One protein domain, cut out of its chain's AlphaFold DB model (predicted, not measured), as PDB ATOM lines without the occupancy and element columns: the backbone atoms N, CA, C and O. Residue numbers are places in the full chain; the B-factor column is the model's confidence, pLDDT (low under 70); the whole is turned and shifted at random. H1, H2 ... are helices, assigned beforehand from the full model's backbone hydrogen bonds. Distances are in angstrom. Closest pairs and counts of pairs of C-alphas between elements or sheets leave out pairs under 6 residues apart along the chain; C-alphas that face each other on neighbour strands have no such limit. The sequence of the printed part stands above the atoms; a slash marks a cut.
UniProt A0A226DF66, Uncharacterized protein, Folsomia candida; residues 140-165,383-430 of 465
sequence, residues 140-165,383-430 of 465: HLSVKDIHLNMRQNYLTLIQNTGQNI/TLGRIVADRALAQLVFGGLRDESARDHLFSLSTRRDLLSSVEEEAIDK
ATOM      1  N   HIS A 140     -16.262  25.825 -45.055       94.75
ATOM      2  CA  HIS A 140     -16.582  26.031 -43.637       94.75
ATOM      3  C   HIS A 140     -16.187  24.837 -42.760       94.75
ATOM      4  O   HIS A 140     -15.569  25.008 -41.709       94.75
ATOM      5  N   LEU A 141     -16.507  23.615 -43.197       94.44
ATOM      6  CA  LEU A 141     -16.111  22.394 -42.491       94.44
ATOM      7  C   LEU A 141     -14.591  22.220 -42.467       94.44
ATOM      8  O   LEU A 141     -14.046  21.868 -41.430       94.44
ATOM      9  N   SER A 142     -13.894  22.550 -43.552       96.62
ATOM     10  CA  SER A 142     -12.430  22.473 -43.604       96.62
ATOM     11  C   SER A 142     -11.767  23.458 -42.634       96.62
ATOM     12  O   SER A 142     -10.817  23.097 -41.946       96.62
ATOM     13  N   VAL A 143     -12.292  24.682 -42.496       96.31
ATOM     14  CA  VAL A 143     -11.812  25.640 -41.481       96.31
ATOM     15  C   VAL A 143     -12.073  25.119 -40.061       96.31
ATOM     16  O   VAL A 143     -11.211  25.248 -39.188       96.31
ATOM     17  N   LYS A 144     -13.224  24.474 -39.820       95.81
ATOM     18  CA  LYS A 144     -13.494  23.789 -38.543       95.81
ATOM     19  C   LYS A 144     -12.512  22.647 -38.285       95.81
ATOM     20  O   LYS A 144     -12.014  22.550 -37.168       95.81
ATOM     21  N   ASP A 145     -12.197  21.837 -39.293       94.94
ATOM     22  CA  ASP A 145     -11.231  20.738 -39.183       94.94
ATOM     23  C   ASP A 145      -9.836  21.266 -38.808       94.94
ATOM     24  O   ASP A 145      -9.194  20.729 -37.902       94.94
ATOM     25  N   ILE A 146      -9.402  22.377 -39.421       95.94
ATOM     26  CA  ILE A 146      -8.159  23.075 -39.050       95.94
ATOM     27  C   ILE A 146      -8.207  23.500 -37.575       95.94
ATOM     28  O   ILE A 146      -7.264  23.238 -36.827       95.94
ATOM     29  N   HIS A 147      -9.305  24.111 -37.119       93.25
ATOM     30  CA  HIS A 147      -9.455  24.512 -35.717       93.25
ATOM     31  C   HIS A 147      -9.411  23.318 -34.755       93.25
ATOM     32  O   HIS A 147      -8.710  23.377 -33.745       93.25
ATOM     33  N   LEU A 148     -10.115  22.227 -35.064       95.00
ATOM     34  CA  LEU A 148     -10.101  21.005 -34.257       95.00
ATOM     35  C   LEU A 148      -8.686  20.422 -34.154       95.00
ATOM     36  O   LEU A 148      -8.250  20.069 -33.058       95.00
ATOM     37  N   ASN A 149      -7.941  20.401 -35.262       96.25
ATOM     38  CA  ASN A 149      -6.551  19.957 -35.272       96.25
ATOM     39  C   ASN A 149      -5.646  20.858 -34.408       96.25
ATOM     40  O   ASN A 149      -4.876  20.353 -33.586       96.25
ATOM     41  N   MET A 150      -5.776  22.185 -34.521       96.81
ATOM     42  CA  MET A 150      -5.024  23.131 -33.685       96.81
ATOM     43  C   MET A 150      -5.345  22.958 -32.196       96.81
ATOM     44  O   MET A 150      -4.430  22.918 -31.375       96.81
ATOM     45  N   ARG A 151      -6.627  22.800 -31.835       94.69
ATOM     46  CA  ARG A 151      -7.045  22.545 -30.447       94.69
ATOM     47  C   ARG A 151      -6.427  21.266 -29.904       94.69
ATOM     48  O   ARG A 151      -5.954  21.275 -28.775       94.69
ATOM     49  N   GLN A 152      -6.415  20.190 -30.689       96.06
ATOM     50  CA  GLN A 152      -5.846  18.919 -30.251       96.06
ATOM     51  C   GLN A 152      -4.345  19.047 -29.956       96.06
ATOM     52  O   GLN A 152      -3.895  18.629 -28.891       96.06
ATOM     53  N   ASN A 153      -3.587  19.690 -30.849       97.31
ATOM     54  CA  ASN A 153      -2.163  19.954 -30.628       97.31
ATOM     55  C   ASN A 153      -1.928  20.850 -29.404       97.31
ATOM     56  O   ASN A 153      -1.034  20.585 -28.602       97.31
ATOM     57  N   TYR A 154      -2.747  21.888 -29.231       96.62
ATOM     58  CA  TYR A 154      -2.657  22.785 -28.083       96.62
ATOM     59  C   TYR A 154      -2.957  22.065 -26.759       96.62
ATOM     60  O   TYR A 154      -2.218  22.244 -25.795       96.62
ATOM     61  N   LEU A 155      -3.978  21.201 -26.714       96.38
ATOM     62  CA  LEU A 155      -4.281  20.370 -25.543       96.38
ATOM     63  C   LEU A 155      -3.084  19.489 -25.157       96.38
ATOM     64  O   LEU A 155      -2.675  19.477 -23.996       96.38
ATOM     65  N   THR A 156      -2.471  18.819 -26.134       97.81
ATOM     66  CA  THR A 156      -1.259  18.018 -25.910       97.81
ATOM     67  C   THR A 156      -0.087  18.877 -25.430       97.81
ATOM     68  O   THR A 156       0.627  18.480 -24.507       97.81
ATOM     69  N   LEU A 157       0.102  20.074 -25.998       98.00
ATOM     70  CA  LEU A 157       1.141  21.010 -25.566       98.00
ATOM     71  C   LEU A 157       0.974  21.393 -24.092       98.00
ATOM     72  O   LEU A 157       1.946  21.306 -23.341       98.00
ATOM     73  N   ILE A 158      -0.220  21.808 -23.660       97.88
ATOM     74  CA  ILE A 158      -0.421  22.278 -22.281       97.88
ATOM     75  C   ILE A 158      -0.287  21.136 -21.266       97.88
ATOM     76  O   ILE A 158       0.317  21.338 -20.213       97.88
ATOM     77  N   GLN A 159      -0.749  19.927 -21.601       98.00
ATOM     78  CA  GLN A 159      -0.567  18.735 -20.768       98.00
ATOM     79  C   GLN A 159       0.924  18.413 -20.601       98.00
ATOM     80  O   GLN A 159       1.440  18.394 -19.481       98.00
ATOM     81  N   ASN A 160       1.651  18.268 -21.712       97.94
ATOM     82  CA  ASN A 160       3.084  17.968 -21.691       97.94
ATOM     83  C   ASN A 160       3.895  19.075 -21.004       97.94
ATOM     84  O   ASN A 160       4.843  18.786 -20.276       97.94
ATOM     85  N   THR A 161       3.521  20.340 -21.194       98.06
ATOM     86  CA  THR A 161       4.155  21.473 -20.503       98.06
ATOM     87  C   THR A 161       3.969  21.351 -18.991       98.06
ATOM     88  O   THR A 161       4.947  21.410 -18.249       98.06
ATOM     89  N   GLY A 162       2.742  21.100 -18.525       96.94
ATOM     90  CA  GLY A 162       2.431  20.895 -17.107       96.94
ATOM     91  C   GLY A 162       3.205  19.738 -16.467       96.94
ATOM     92  O   GLY A 162       3.626  19.814 -15.306       96.94
ATOM     93  N   GLN A 163       3.447  18.681 -17.243       95.88
ATOM     94  CA  GLN A 163       4.219  17.518 -16.811       95.88
ATOM     95  C   GLN A 163       5.739  17.762 -16.779       95.88
ATOM     96  O   GLN A 163       6.443  17.082 -16.036       95.88
ATOM     97  N   ASN A 164       6.239  18.778 -17.491       96.31
ATOM     98  CA  ASN A 164       7.667  19.108 -17.584       96.31
ATOM     99  C   ASN A 164       8.116  20.294 -16.707       96.31
ATOM    100  O   ASN A 164       9.286  20.684 -16.743       96.31
ATOM    101  N   ILE A 165       7.222  20.887 -15.911       96.62
ATOM    102  CA  ILE A 165       7.580  21.995 -15.017       96.62
ATOM    103  C   ILE A 165       8.143  21.465 -13.696       96.62
ATOM    104  O   ILE A 165       7.431  20.874 -12.888       96.62
ATOM    105  N   THR A 383      -3.537  22.857 -16.058       95.56
ATOM    106  CA  THR A 383      -3.827  24.288 -15.856       95.56
ATOM    107  C   THR A 383      -2.545  25.117 -15.718       95.56
ATOM    108  O   THR A 383      -2.416  26.169 -16.345       95.56
ATOM    109  N   LEU A 384      -1.563  24.641 -14.944       96.38
ATOM    110  CA  LEU A 384      -0.237  25.264 -14.872       96.38
ATOM    111  C   LEU A 384       0.452  25.293 -16.243       96.38
ATOM    112  O   LEU A 384       1.014  26.318 -16.627       96.38
ATOM    113  N   GLY A 385       0.392  24.183 -16.976       97.25
ATOM    114  CA  GLY A 385       0.948  24.053 -18.313       97.25
ATOM    115  C   GLY A 385       0.347  25.061 -19.281       97.25
ATOM    116  O   GLY A 385       1.097  25.729 -19.985       97.25
ATOM    117  N   ARG A 386      -0.974  25.266 -19.231       95.94
ATOM    118  CA  ARG A 386      -1.658  26.331 -19.972       95.94
ATOM    119  C   ARG A 386      -1.119  27.711 -19.613       95.94
ATOM    120  O   ARG A 386      -0.709  28.444 -20.499       95.94
ATOM    121  N   ILE A 387      -1.045  28.047 -18.326       94.38
ATOM    122  CA  ILE A 387      -0.565  29.365 -17.875       94.38
ATOM    123  C   ILE A 387       0.872  29.635 -18.342       94.38
ATOM    124  O   ILE A 387       1.193  30.744 -18.766       94.38
ATOM    125  N   VAL A 388       1.760  28.645 -18.246       95.81
ATOM    126  CA  VAL A 388       3.163  28.807 -18.655       95.81
ATOM    127  C   VAL A 388       3.303  28.840 -20.177       95.81
ATOM    128  O   VAL A 388       4.026  29.697 -20.688       95.81
ATOM    129  N   ALA A 389       2.602  27.961 -20.899       96.56
ATOM    130  CA  ALA A 389       2.607  27.935 -22.359       96.56
ATOM    131  C   ALA A 389       2.027  29.228 -22.946       96.56
ATOM    132  O   ALA A 389       2.646  29.810 -23.831       96.56
ATOM    133  N   ASP A 390       0.912  29.729 -22.408       95.50
ATOM    134  CA  ASP A 390       0.268  30.958 -22.879       95.50
ATOM    135  C   ASP A 390       1.155  32.181 -22.635       95.50
ATOM    136  O   ASP A 390       1.294  33.018 -23.520       95.50
ATOM    137  N   ARG A 391       1.862  32.257 -21.498       94.06
ATOM    138  CA  ARG A 391       2.864  33.313 -21.253       94.06
ATOM    139  C   ARG A 391       4.013  33.277 -22.261       94.06
ATOM    140  O   ARG A 391       4.463  34.331 -22.713       94.06
ATOM    141  N   ALA A 392       4.507  32.084 -22.592       95.06
ATOM    142  CA  ALA A 392       5.561  31.920 -23.587       95.06
ATOM    143  C   ALA A 392       5.059  32.301 -24.987       95.06
ATOM    144  O   ALA A 392       5.698  33.102 -25.666       95.06
ATOM    145  N   LEU A 393       3.887  31.796 -25.379       94.38
ATOM    146  CA  LEU A 393       3.211  32.127 -26.631       94.38
ATOM    147  C   LEU A 393       3.007  33.638 -26.760       94.38
ATOM    148  O   LEU A 393       3.367  34.224 -27.775       94.38
ATOM    149  N   ALA A 394       2.487  34.278 -25.715       92.38
ATOM    150  CA  ALA A 394       2.216  35.704 -25.701       92.38
ATOM    151  C   ALA A 394       3.481  36.529 -25.957       92.38
ATOM    152  O   ALA A 394       3.461  37.462 -26.755       92.38
ATOM    153  N   GLN A 395       4.601  36.155 -25.332       93.31
ATOM    154  CA  GLN A 395       5.879  36.821 -25.572       93.31
ATOM    155  C   GLN A 395       6.443  36.548 -26.968       93.31
ATOM    156  O   GLN A 395       6.933  37.472 -27.611       93.31
ATOM    157  N   LEU A 396       6.359  35.310 -27.456       94.56
ATOM    158  CA  LEU A 396       6.877  34.940 -28.776       94.56
ATOM    159  C   LEU A 396       6.081  35.575 -29.924       94.56
ATOM    160  O   LEU A 396       6.667  35.914 -30.946       94.56
ATOM    161  N   VAL A 397       4.767  35.742 -29.758       93.19
ATOM    162  CA  VAL A 397       3.875  36.286 -30.794       93.19
ATOM    163  C   VAL A 397       3.757  37.809 -30.701       93.19
ATOM    164  O   VAL A 397       3.821  38.485 -31.724       93.19
ATOM    165  N   PHE A 398       3.607  38.364 -29.493       93.06
ATOM    166  CA  PHE A 398       3.281  39.784 -29.296       93.06
ATOM    167  C   PHE A 398       4.395  40.604 -28.629       93.06
ATOM    168  O   PHE A 398       4.352  41.829 -28.682       93.06
ATOM    169  N   GLY A 399       5.411  39.981 -28.022       90.00
ATOM    170  CA  GLY A 399       6.400  40.677 -27.183       90.00
ATOM    171  C   GLY A 399       7.280  41.706 -27.908       90.00
ATOM    172  O   GLY A 399       7.805  42.622 -27.276       90.00
ATOM    173  N   GLY A 400       7.436  41.578 -29.229       89.75
ATOM    174  CA  GLY A 400       8.163  42.542 -30.068       89.75
ATOM    175  C   GLY A 400       7.304  43.687 -30.613       89.75
ATOM    176  O   GLY A 400       7.842  44.657 -31.151       89.75
ATOM    177  N   LEU A 401       5.982  43.582 -30.488       91.69
ATOM    178  CA  LEU A 401       5.031  44.557 -31.006       91.69
ATOM    179  C   LEU A 401       4.792  45.665 -29.973       91.69
ATOM    180  O   LEU A 401       4.906  45.459 -28.764       91.69
ATOM    181  N   ARG A 402       4.508  46.877 -30.457       86.12
ATOM    182  CA  ARG A 402       4.380  48.078 -29.609       86.12
ATOM    183  C   ARG A 402       2.989  48.698 -29.619       86.12
ATOM    184  O   ARG A 402       2.757  49.627 -28.846       86.12
ATOM    185  N   ASP A 403       2.094  48.225 -30.479       91.00
ATOM    186  CA  ASP A 403       0.721  48.709 -30.527       91.00
ATOM    187  C   ASP A 403      -0.078  48.258 -29.295       91.00
ATOM    188  O   ASP A 403       0.287  47.330 -28.567       91.00
ATOM    189  N   GLU A 404      -1.164  48.977 -29.027       86.94
ATOM    190  CA  GLU A 404      -1.988  48.772 -27.839       86.94
ATOM    191  C   GLU A 404      -2.680  47.404 -27.833       86.94
ATOM    192  O   GLU A 404      -2.735  46.763 -26.783       86.94
ATOM    193  N   SER A 405      -3.112  46.910 -28.999       86.62
ATOM    194  CA  SER A 405      -3.747  45.594 -29.129       86.62
ATOM    195  C   SER A 405      -2.771  44.472 -28.774       86.62
ATOM    196  O   SER A 405      -3.099  43.603 -27.968       86.62
ATOM    197  N   ALA A 406      -1.532  44.527 -29.266       89.06
ATOM    198  CA  ALA A 406      -0.512  43.553 -28.899       89.06
ATOM    199  C   ALA A 406      -0.193  43.566 -27.393       89.06
ATOM    200  O   ALA A 406       0.006  42.507 -26.791       89.06
ATOM    201  N   ARG A 407      -0.184  44.745 -26.756       88.12
ATOM    202  CA  ARG A 407      -0.008  44.859 -25.298       88.12
ATOM    203  C   ARG A 407      -1.186  44.258 -24.532       88.12
ATOM    204  O   ARG A 407      -0.958  43.622 -23.501       88.12
ATOM    205  N   ASP A 408      -2.410  44.428 -25.027       88.31
ATOM    206  CA  ASP A 408      -3.610  43.833 -24.433       88.31
ATOM    207  C   ASP A 408      -3.620  42.303 -24.570       88.31
ATOM    208  O   ASP A 408      -3.882  41.592 -23.598       88.31
ATOM    209  N   HIS A 409      -3.224  41.773 -25.731       90.50
ATOM    210  CA  HIS A 409      -3.071  40.330 -25.936       90.50
ATOM    211  C   HIS A 409      -1.985  39.735 -25.033       90.50
ATOM    212  O   HIS A 409      -2.199  38.693 -24.406       90.50
ATOM    213  N   LEU A 410      -0.841  40.420 -24.909       89.94
ATOM    214  CA  LEU A 410       0.239  40.020 -24.007       89.94
ATOM    215  C   LEU A 410      -0.249  39.943 -22.554       89.94
ATOM    216  O   LEU A 410       0.067  38.989 -21.837       89.94
ATOM    217  N   PHE A 411      -1.020  40.943 -22.121       89.06
ATOM    218  CA  PHE A 411      -1.599  40.986 -20.784       89.06
ATOM    219  C   PHE A 411      -2.633  39.874 -20.573       89.06
ATOM    220  O   PHE A 411      -2.568  39.171 -19.565       89.06
ATOM    221  N   SER A 412      -3.545  39.671 -21.521       90.44
ATOM    222  CA  SER A 412      -4.640  38.704 -21.397       90.44
ATOM    223  C   SER A 412      -4.127  37.265 -21.325       90.44
ATOM    224  O   SER A 412      -4.397  36.562 -20.356       90.44
ATOM    225  N   LEU A 413      -3.239  36.866 -22.241       90.06
ATOM    226  CA  LEU A 413      -2.628  35.527 -22.229       90.06
ATOM    227  C   LEU A 413      -1.681  35.281 -21.038       90.06
ATOM    228  O   LEU A 413      -1.324  34.141 -20.749       90.06
ATOM    229  N   SER A 414      -1.260  36.332 -20.327       84.38
ATOM    230  CA  SER A 414      -0.366  36.212 -19.166       84.38
ATOM    231  C   SER A 414      -1.081  36.294 -17.814       84.38
ATOM    232  O   SER A 414      -0.437  36.108 -16.769       84.38
ATOM    233  N   THR A 415      -2.382  36.600 -17.809       85.50
ATOM    234  CA  THR A 415      -3.173  36.892 -16.605       85.50
ATOM    235  C   THR A 415      -4.503  36.128 -16.606       85.50
ATOM    236  O   THR A 415      -4.673  35.160 -17.334       85.50
ATOM    237  N   ARG A 416      -5.432  36.504 -15.717       86.31
ATOM    238  CA  ARG A 416      -6.786  35.930 -15.651       86.31
ATOM    239  C   ARG A 416      -7.783  36.638 -16.581       86.31
ATOM    240  O   ARG A 416      -8.967  36.323 -16.524       86.31
ATOM    241  N   ARG A 417      -7.338  37.623 -17.368       87.12
ATOM    242  CA  ARG A 417      -8.194  38.352 -18.310       87.12
ATOM    243  C   ARG A 417      -8.374  37.521 -19.579       87.12
ATOM    244  O   ARG A 417      -7.394  37.047 -20.141       87.12
ATOM    245  N   ASP A 418      -9.616  37.370 -20.028       87.56
ATOM    246  CA  ASP A 418      -9.903  36.691 -21.290       87.56
ATOM    247  C   ASP A 418      -9.385  37.508 -22.485       87.56
ATOM    248  O   ASP A 418      -9.531  38.733 -22.513       87.56
ATOM    249  N   LEU A 419      -8.791  36.827 -23.469       88.12
ATOM    250  CA  LEU A 419      -8.207  37.443 -24.662       88.12
ATOM    251  C   LEU A 419      -9.225  38.239 -25.486       88.12
ATOM    252  O   LEU A 419      -8.860  39.254 -26.070       88.12
ATOM    253  N   LEU A 420     -10.479  37.791 -25.534       88.25
ATOM    254  CA  LEU A 420     -11.536  38.432 -26.312       88.25
ATOM    255  C   LEU A 420     -12.314  39.474 -25.509       88.25
ATOM    256  O   LEU A 420     -13.130  40.180 -26.090       88.25
ATOM    257  N   SER A 421     -12.047  39.615 -24.205       85.50
ATOM    258  CA  SER A 421     -12.852  40.465 -23.317       85.50
ATOM    259  C   SER A 421     -13.020  41.906 -23.814       85.50
ATOM    260  O   SER A 421     -14.129  42.426 -23.776       85.50
ATOM    261  N   SER A 422     -11.952  42.547 -24.303       82.69
ATOM    262  CA  SER A 422     -11.995  43.924 -24.827       82.69
ATOM    263  C   SER A 422     -12.784  44.034 -26.133       82.69
ATOM    264  O   SER A 422     -13.581  44.954 -26.302       82.69
ATOM    265  N   VAL A 423     -12.584  43.083 -27.045       86.38
ATOM    266  CA  VAL A 423     -13.252  43.057 -28.354       86.38
ATOM    267  C   VAL A 423     -14.741  42.740 -28.204       86.38
ATOM    268  O   VAL A 423     -15.573  43.342 -28.881       86.38
ATOM    269  N   GLU A 424     -15.095  41.821 -27.305       85.81
ATOM    270  CA  GLU A 424     -16.486  41.512 -26.980       85.81
ATOM    271  C   GLU A 424     -17.183  42.698 -26.311       85.81
ATOM    272  O   GLU A 424     -18.312  43.009 -26.683       85.81
ATOM    273  N   GLU A 425     -16.519  43.400 -25.387       82.88
ATOM    274  CA  GLU A 425     -17.063  44.613 -24.766       82.88
ATOM    275  C   GLU A 425     -17.354  45.697 -25.817       82.88
ATOM    276  O   GLU A 425     -18.462  46.230 -25.852       82.88
ATOM    277  N   GLU A 426     -16.430  45.945 -26.752       84.12
ATOM    278  CA  GLU A 426     -16.647  46.889 -27.858       84.12
ATOM    279  C   GLU A 426     -17.806  46.458 -28.776       84.12
ATOM    280  O   GLU A 426     -18.615  47.286 -29.209       84.12
ATOM    281  N   ALA A 427     -17.908  45.163 -29.087       86.44
ATOM    282  CA  ALA A 427     -18.993  44.627 -29.904       86.44
ATOM    283  C   ALA A 427     -20.356  44.764 -29.206       86.44
ATOM    284  O   ALA A 427     -21.340  45.141 -29.848       86.44
ATOM    285  N   ILE A 428     -20.405  44.506 -27.895       81.12
ATOM    286  CA  ILE A 428     -21.594  44.706 -27.063       81.12
ATOM    287  C   ILE A 428     -21.973  46.185 -27.048       81.12
ATOM    288  O   ILE A 428     -23.136  46.499 -27.279       81.12
ATOM    289  N   ASP A 429     -21.022  47.099 -26.850       79.38
ATOM    290  CA  ASP A 429     -21.296  48.537 -26.819       79.38
ATOM    291  C   ASP A 429     -21.806  49.064 -28.169       79.38
ATOM    292  O   ASP A 429     -22.768  49.834 -28.205       79.38
ATOM    293  N   LYS A 430     -21.238  48.607 -29.294       81.75
ATOM    294  CA  LYS A 430     -21.750  48.930 -30.640       81.75
ATOM    295  C   LYS A 430     -23.157  48.396 -30.860       81.75
ATOM    296  O   LYS A 430     -23.999  49.106 -31.407       81.75
TER     297      LYS A 430
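AT A GLANCE: This is residues 140 to 165 and 383 to 430 of the 465 residues of an uncharacterized protein of Folsomia candida (UniProt A0A226DF66). The long helix H1 makes a corner near its end with the first part of H2, its residues 140 to 153 sticking out; H2 and H3 form a helical hairpin, and H4 leads away. The printed part has 74 residues with four named helices, H1 to H4, and is all helix and loose: radius of gyration of the C-alphas 14.4 A, spans 40, 33 and 21 A.

HOW THE PARTS SIT: H1, residues 140 to 164, touches H2, residues 383 to 398, with residues 157 to 163 alone, at a steep tilt of 64 degrees; the closest C-alphas, of Gly 162 and Gly 385, are 3.7 A apart. H3, residues 404 to 414, touches H2 at 21 degrees, a shallow tilt, opposite ways; the closest C-alphas are those of Arg 391 and Ser 414, 4.8 A. H4, residues 421 to 430, is near H3. Every O i to N i+4 pair in the four helices is within hydrogen-bond range.

IN THESE COORDINATES: H1, 36.3 A long, begins at C-alpha 140 (-16.582, 26.031, -43.637); H2 measures 21.7 A; H4 ends at C-alpha 430 (-21.750, 48.930, -30.640).

THE WHOLE: Residues 166 to 382 are not printed, leaving 11.7 A between C-alphas 165 and 383. No printed residue is under 70 in pLDDT.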